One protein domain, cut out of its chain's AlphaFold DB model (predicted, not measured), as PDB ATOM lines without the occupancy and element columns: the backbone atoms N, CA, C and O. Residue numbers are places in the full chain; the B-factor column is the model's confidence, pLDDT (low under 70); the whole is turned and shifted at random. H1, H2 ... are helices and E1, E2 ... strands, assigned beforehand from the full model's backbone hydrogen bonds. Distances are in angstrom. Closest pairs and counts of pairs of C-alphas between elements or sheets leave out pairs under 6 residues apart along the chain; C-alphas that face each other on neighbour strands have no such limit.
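AT A GLANCE: This is residues 14 to 62 of the 116 residues of an uncharacterized protein of Verticillium dahliae (UniProt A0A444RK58). Two helices meet near their ends as a V: the long H1 makes one arm, the shorter H2 the other, and the corner is at residues 34 and 35. From the far end of H2 a small two-stranded hairpin, E1 and E2, folds back over the mouth of the V, and its turn, residues 53 to 57, points toward the H1 side. The printed part has 49 residues with two named helices followed by two named strands, in the order H1, H2, E1, E2; the sheet's order is E1 - E2, antiparallel, and the class is mostly helix. The whole is compact, with a radius of gyration of the C-alphas of 11.1 A and spans of 29 by 24 by 15 A.

HOW THE PARTS SIT: Start with H1, residues 16 to 33, and go on to H2, residues 36 to 47. They only just touch, with 3 pairs of C-alphas within 8 A, and they touch only at the corner by their link, through residues 27 to 30 of H1 and 36 to 39 of H2. Their closest C-alphas are those of His 30 and Ile 36, 4.9 A apart. Their lines stand at a steep tilt of 47 degrees, opposite ways. In both helices every O i to N i+4 pair is within hydrogen-bond range. Next look at E1, residues 50 to 52: its C-alpha closest to H2 is that of Val 51, 6.8 A from the C-alpha of His 44. E2, residues 58 to 60, forms a hairpin with E1, antiparallel at 159 degrees between their directions. Look there for N 51 and O 59, 2.9 A apart, and N 59 and O 51, 2.8 A apart, both within hydrogen-bond range. H2 and E2 are near each other, with 5 pairs of C-alphas within 10 A. H1 is apart from E1 and from E2.

IN THESE COORDINATES: Find C-alpha 16 at (13.137, 55.836, -51.090); from there H1 runs 26.1 A to C-alpha 33 at (8.136, 33.269, -38.976). H2 runs 16.1 A from C-alpha 36 to C-alpha 47. E1 goes from Val 50 to Arg 52, 6.9 A, and E2 from Leu 58 to Leu 60, 6.3 A, ending at C-alpha 60 at (3.603, 53.465, -32.300).

THE WHOLE: The two C-alphas farthest apart are those of Ile 14 and Gly 34, 32.6 A. The printed part has no cut, and the links H1 to H2, H2 to E1 and E1 to E2 are tight. The mean pLDDT of the printed part is 83.5; look for low confidence, under 70, at residues 14 to 20, of which 16 to 20 belong to H1.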
ATOM      1  N   ILE A  14      15.657  60.249 -54.914       53.97
ATOM      2  CA  ILE A  14      16.344  58.935 -55.115       53.97
ATOM      3  C   ILE A  14      16.331  57.952 -53.904       53.97
ATOM      4  O   ILE A  14      16.451  58.369 -52.761       53.97
ATOM      5  N   PRO A  15      16.272  56.614 -54.102       56.19
ATOM      6  CA  PRO A  15      15.139  55.737 -54.415       56.19
ATOM      7  C   PRO A  15      14.415  55.245 -53.129       56.19
ATOM      8  O   PRO A  15      14.438  54.062 -52.787       56.19
ATOM      9  N   TRP A  16      13.787  56.150 -52.377       54.94
ATOM     10  CA  TRP A  16      13.137  55.836 -51.090       54.94
ATOM     11  C   TRP A  16      12.094  54.703 -51.155       54.94
ATOM     12  O   TRP A  16      11.967  53.916 -50.216       54.94
ATOM     13  N   ALA A  17      11.385  54.583 -52.281       62.09
ATOM     14  CA  ALA A  17      10.403  53.523 -52.499       62.09
ATOM     15  C   ALA A  17      11.034  52.121 -52.436       62.09
ATOM     16  O   ALA A  17      10.490  51.242 -51.776       62.09
ATOM     17  N   PHE A  18      12.218  51.943 -53.031       66.44
ATOM     18  CA  PHE A  18      12.896  50.648 -53.096       66.44
ATOM     19  C   PHE A  18      13.360  50.169 -51.713       66.44
ATOM     20  O   PHE A  18      13.201  49.005 -51.356       66.44
ATOM     21  N   LEU A  19      13.881  51.084 -50.889       67.19
ATOM     22  CA  LEU A  19      14.292  50.760 -49.519       67.19
ATOM     23  C   LEU A  19      13.089  50.429 -48.625       67.19
ATOM     24  O   LEU A  19      13.154  49.499 -47.822       67.19
ATOM     25  N   CYS A  20      11.983  51.158 -48.789       68.25
ATOM     26  CA  CYS A  20      10.745  50.887 -48.065       68.25
ATOM     27  C   CYS A  20      10.122  49.536 -48.448       68.25
ATOM     28  O   CYS A  20       9.613  48.841 -47.574       68.25
ATOM     29  N   GLU A  21      10.181  49.151 -49.722       70.06
ATOM     30  CA  GLU A  21       9.658  47.876 -50.226       70.06
ATOM     31  C   GLU A  21      10.460  46.673 -49.706       70.06
ATOM     32  O   GLU A  21       9.884  45.683 -49.244       70.06
ATOM     33  N   ILE A  22      11.793  46.788 -49.678       74.38
ATOM     34  CA  ILE A  22      12.663  45.790 -49.040       74.38
ATOM     35  C   ILE A  22      12.322  45.665 -47.554       74.38
ATOM     36  O   ILE A  22      12.196  44.556 -47.037       74.38
ATOM     37  N   TYR A  23      12.146  46.790 -46.857       75.50
ATOM     38  CA  TYR A  23      11.819  46.777 -45.435       75.50
ATOM     39  C   TYR A  23      10.460  46.112 -45.163       75.50
ATOM     40  O   TYR A  23      10.345  45.301 -44.246       75.50
ATOM     41  N   GLN A  24       9.447  46.405 -45.980       76.75
ATOM     42  CA  GLN A  24       8.133  45.777 -45.863       76.75
ATOM     43  C   GLN A  24       8.210  44.261 -46.094       76.75
ATOM     44  O   GLN A  24       7.690  43.494 -45.290       76.75
ATOM     45  N   SER A  25       8.961  43.824 -47.105       80.12
ATOM     46  CA  SER A  25       9.190  42.397 -47.369       80.12
ATOM     47  C   SER A  25       9.889  41.686 -46.200       80.12
ATOM     48  O   SER A  25       9.577  40.539 -45.877       80.12
ATOM     49  N   LEU A  26      10.825  42.362 -45.524       83.31
ATOM     50  CA  LEU A  26      11.469  41.840 -44.315       83.31
ATOM     51  C   LEU A  26      10.484  41.730 -43.144       83.31
ATOM     52  O   LEU A  26      10.518  40.743 -42.407       83.31
ATOM     53  N   ALA A  27       9.598  42.713 -42.972       83.69
ATOM     54  CA  ALA A  27       8.545  42.657 -41.962       83.69
ATOM     55  C   ALA A  27       7.574  41.490 -42.223       83.69
ATOM     56  O   ALA A  27       7.229  40.762 -41.287       83.69
ATOM     57  N   ASP A  28       7.207  41.245 -43.481       85.06
ATOM     58  CA  ASP A  28       6.371  40.107 -43.875       85.06
ATOM     59  C   ASP A  28       7.076  38.771 -43.599       85.06
ATOM     60  O   ASP A  28       6.483  37.862 -43.018       85.06
ATOM     61  N   TYR A  29       8.373  38.662 -43.905       89.44
ATOM     62  CA  TYR A  29       9.181  37.483 -43.573       89.44
ATOM     63  C   TYR A  29       9.186  37.175 -42.065       89.44
ATOM     64  O   TYR A  29       8.969  36.030 -41.657       89.44
ATOM     65  N   HIS A  30       9.393  38.191 -41.222       89.56
ATOM     66  CA  HIS A  30       9.346  38.042 -39.764       89.56
ATOM     67  C   HIS A  30       7.934  37.748 -39.235       89.56
ATOM     68  O   HIS A  30       7.762  37.056 -38.228       89.56
ATOM     69  N   THR A  31       6.904  38.227 -39.933       88.75
ATOM     70  CA  THR A  31       5.505  37.907 -39.626       88.75
ATOM     71  C   THR A  31       5.206  36.441 -39.925       88.75
ATOM     72  O   THR A  31       4.670  35.746 -39.065       88.75
ATOM     73  N   LEU A  32       5.637  35.928 -41.082       89.88
ATOM     74  CA  LEU A  32       5.484  34.518 -41.462       89.88
ATOM     75  C   LEU A  32       6.247  33.567 -40.532       89.88
ATOM     76  O   LEU A  32       5.794  32.457 -40.268       89.88
ATOM     77  N   ARG A  33       7.389  34.006 -40.002       92.88
ATOM     78  CA  ARG A  33       8.136  33.269 -38.976       92.88
ATOM     79  C   ARG A  33       7.541  33.353 -37.571       92.88
ATOM     80  O   ARG A  33       7.945  32.575 -36.709       92.88
ATOM     81  N   GLY A  34       6.644  34.303 -37.320       92.62
ATOM     82  CA  GLY A  34       6.055  34.551 -36.005       92.62
ATOM     83  C   GLY A  34       6.958  35.300 -35.015       92.62
ATOM     84  O   GLY A  34       6.611  35.393 -33.840       92.62
ATOM     85  N   ASP A  35       8.093  35.863 -35.444       93.62
ATOM     86  CA  ASP A  35       9.041  36.574 -34.568       93.62
ATOM     87  C   ASP A  35       8.981  38.108 -34.672       93.62
ATOM     88  O   ASP A  35       9.755  38.806 -34.012       93.62
ATOM     89  N   ILE A  36       8.016  38.646 -35.427       90.38
ATOM     90  CA  ILE A  36       7.821  40.091 -35.629       90.38
ATOM     91  C   ILE A  36       7.707  40.889 -34.321       90.38
ATOM     92  O   ILE A  36       8.296  41.956 -34.188       90.38
ATOM     93  N   HIS A  37       7.044  40.343 -33.302       90.44
ATOM     94  CA  HIS A  37       6.891  40.993 -31.997       90.44
ATOM     95  C   HIS A  37       8.241  41.251 -31.296       90.44
ATOM     96  O   HIS A  37       8.423  42.281 -30.645       90.44
ATOM     97  N   LEU A  38       9.223  40.354 -31.466       93.56
ATOM     98  CA  LEU A  38      10.578  40.538 -30.936       93.56
ATOM     99  C   LEU A  38      11.345  41.596 -31.728       93.56
ATOM    100  O   LEU A  38      12.128  42.351 -31.148       93.56
ATOM    101  N   VAL A  39      11.137  41.642 -33.045       91.25
ATOM    102  CA  VAL A  39      11.745  42.646 -33.923       91.25
ATOM    103  C   VAL A  39      11.222  44.032 -33.565       91.25
ATOM    104  O   VAL A  39      12.037  44.921 -33.310       91.25
ATOM    105  N   ASN A  40       9.906  44.207 -33.436       90.44
ATOM    106  CA  ASN A  40       9.307  45.487 -33.058       90.44
ATOM    107  C   ASN A  40       9.808  45.936 -31.680       90.44
ATOM    108  O   ASN A  40      10.292  47.058 -31.548       90.44
ATOM    109  N   LEU A  41       9.842  45.038 -30.686       92.38
ATOM    110  CA  LEU A  41      10.373  45.350 -29.354       92.38
ATOM    111  C   LEU A  41      11.833  45.830 -29.394       92.38
ATOM    112  O   LEU A  41      12.186  46.822 -28.758       92.38
ATOM    113  N   ARG A  42      12.710  45.136 -30.132       92.19
ATOM    114  CA  ARG A  42      14.122  45.544 -30.277       92.19
ATOM    115  C   ARG A  42      14.250  46.888 -30.990       92.19
ATOM    116  O   ARG A  42      15.120  47.682 -30.644       92.19
ATOM    117  N   THR A  43      13.386  47.129 -31.967       89.88
ATOM    118  CA  THR A  43      13.383  48.336 -32.794       89.88
ATOM    119  C   THR A  43      12.940  49.547 -31.976       89.88
ATOM    120  O   THR A  43      13.654  50.547 -31.945       89.88
ATOM    121  N   HIS A  44      11.860  49.422 -31.205       91.69
ATOM    122  CA  HIS A  44      11.409  50.461 -30.280       91.69
ATOM    123  C   HIS A  44      12.419  50.741 -29.160       91.69
ATOM    124  O   HIS A  44      12.665  51.897 -28.826       91.69
ATOM    125  N   ARG A  45      13.105  49.714 -28.637       92.25
ATOM    126  CA  ARG A  45      14.202  49.911 -27.668       92.25
ATOM    127  C   ARG A  45      15.379  50.702 -28.236       92.25
ATOM    128  O   ARG A  45      16.082  51.360 -27.477       92.25
ATOM    129  N   LYS A  46      15.622  50.603 -29.545       91.06
ATOM    130  CA  LYS A  46      16.769  51.229 -30.205       91.06
ATOM    131  C   LYS A  46      16.473  52.640 -30.712       91.06
ATOM    132  O   LYS A  46      17.310  53.521 -30.557       91.06
ATOM    133  N   TYR A  47      15.312  52.839 -31.328       87.00
ATOM    134  CA  TYR A  47      14.957  54.084 -32.020       87.00
ATOM    135  C   TYR A  47      13.903  54.914 -31.290       87.00
ATOM    136  O   TYR A  47      13.665  56.062 -31.656       87.00
ATOM    137  N   GLY A  48      13.289  54.353 -30.250       90.56
ATOM    138  CA  GLY A  48      12.290  55.025 -29.439       90.56
ATOM    139  C   GLY A  48      10.846  54.666 -29.811       90.56
ATOM    140  O   GLY A  48      10.583  53.684 -30.509       90.56
ATOM    141  N   PRO A  49       9.875  55.449 -29.321       91.38
ATOM    142  CA  PRO A  49       8.464  55.065 -29.312       91.38
ATOM    143  C   PRO A  49       7.767  55.143 -30.680       91.38
ATOM    144  O   PRO A  49       6.643  54.676 -30.816       91.38
ATOM    145  N   VAL A  50       8.403  55.726 -31.699       90.94
ATOM    146  CA  VAL A  50       7.807  55.929 -33.026       90.94
ATOM    147  C   VAL A  50       8.756  55.396 -34.090       90.94
ATOM    148  O   VAL A  50       9.868  55.901 -34.240       90.94
ATOM    149  N   VAL A  51       8.317  54.383 -34.837       88.62
ATOM    150  CA  VAL A  51       9.141  53.669 -35.821       88.62
ATOM    151  C   VAL A  51       8.379  53.543 -37.132       88.62
ATOM    152  O   VAL A  51       7.269  53.029 -37.173       88.62
ATOM    153  N   ARG A  52       8.977  53.966 -38.247       84.56
ATOM    154  CA  ARG A  52       8.382  53.779 -39.578       84.56
ATOM    155  C   ARG A  52       8.704  52.382 -40.104       84.56
ATOM    156  O   ARG A  52       9.871  52.074 -40.326       84.56
ATOM    157  N   THR A  53       7.673  51.570 -40.327       82.75
ATOM    158  CA  THR A  53       7.793  50.172 -40.782       82.75
ATOM    159  C   THR A  53       7.441  49.970 -42.257       82.75
ATOM    160  O   THR A  53       7.537  48.865 -42.772       82.75
ATOM    161  N   GLY A  54       7.029  51.022 -42.957       78.62
ATOM    162  CA  GLY A  54       6.760  50.984 -44.390       78.62
ATOM    163  C   GLY A  54       6.634  52.392 -44.965       78.62
ATOM    164  O   GLY A  54       6.716  53.374 -44.219       78.62
ATOM    165  N   PRO A  55       6.391  52.530 -46.278       77.44
ATOM    166  CA  PRO A  55       6.314  53.844 -46.916       77.44
ATOM    167  C   PRO A  55       5.200  54.700 -46.297       77.44
ATOM    168  O   PRO A  55       5.415  55.878 -46.021       77.44
ATOM    169  N   ASN A  56       4.069  54.074 -45.961       81.19
ATOM    170  CA  ASN A  56       2.908  54.703 -45.325       81.19
ATOM    171  C   ASN A  56       2.510  54.037 -43.993       81.19
ATOM    172  O   ASN A  56       1.381  54.217 -43.547       81.19
ATOM    173  N   ASN A  57       3.404  53.260 -43.366       83.75
ATOM    174  CA  ASN A  57       3.109  52.542 -42.121       83.75
ATOM    175  C   ASN A  57       3.993  53.028 -40.970       83.75
ATOM    176  O   ASN A  57       5.214  53.150 -41.121       83.75
ATOM    177  N   LEU A  58       3.370  53.287 -39.823       88.56
ATOM    178  CA  LEU A  58       4.024  53.779 -38.616       88.56
ATOM    179  C   LEU A  58       3.629  52.890 -37.439       88.56
ATOM    180  O   LEU A  58       2.444  52.744 -37.153       88.56
ATOM    181  N   ASP A  59       4.624  52.321 -36.771       89.44
ATOM    182  CA  ASP A  59       4.470  51.591 -35.518       89.44
ATOM    183  C   ASP A  59       4.677  52.548 -34.335       89.44
ATOM    184  O   ASP A  59       5.601  53.373 -34.328       89.44
ATOM    185  N   LEU A  60       3.765  52.481 -33.367       91.38
ATOM    186  CA  LEU A  60       3.603  53.465 -32.300       91.38
ATOM    187  C   LEU A  60       3.500  52.767 -30.944       91.38
ATOM    188  O   LEU A  60       2.455  52.220 -30.595       91.38
ATOM    189  N   ASP A  61       4.546  52.894 -30.135       92.19
ATOM    190  CA  ASP A  61       4.590  52.451 -28.739       92.19
ATOM    191  C   ASP A  61       4.361  53.650 -27.801       92.19
ATOM    192  O   ASP A  61       5.243  54.105 -27.069       92.19
ATOM    193  N   VAL A  62       3.172  54.253 -27.910       92.75
ATOM    194  CA  VAL A  62       2.775  55.438 -27.133       92.75
ATOM    195  C   VAL A  62       1.392  55.212 -26.511       92.75
ATOM    196  O   VAL A  62       0.372  55.433 -27.170       92.75
TER     197      VAL A  62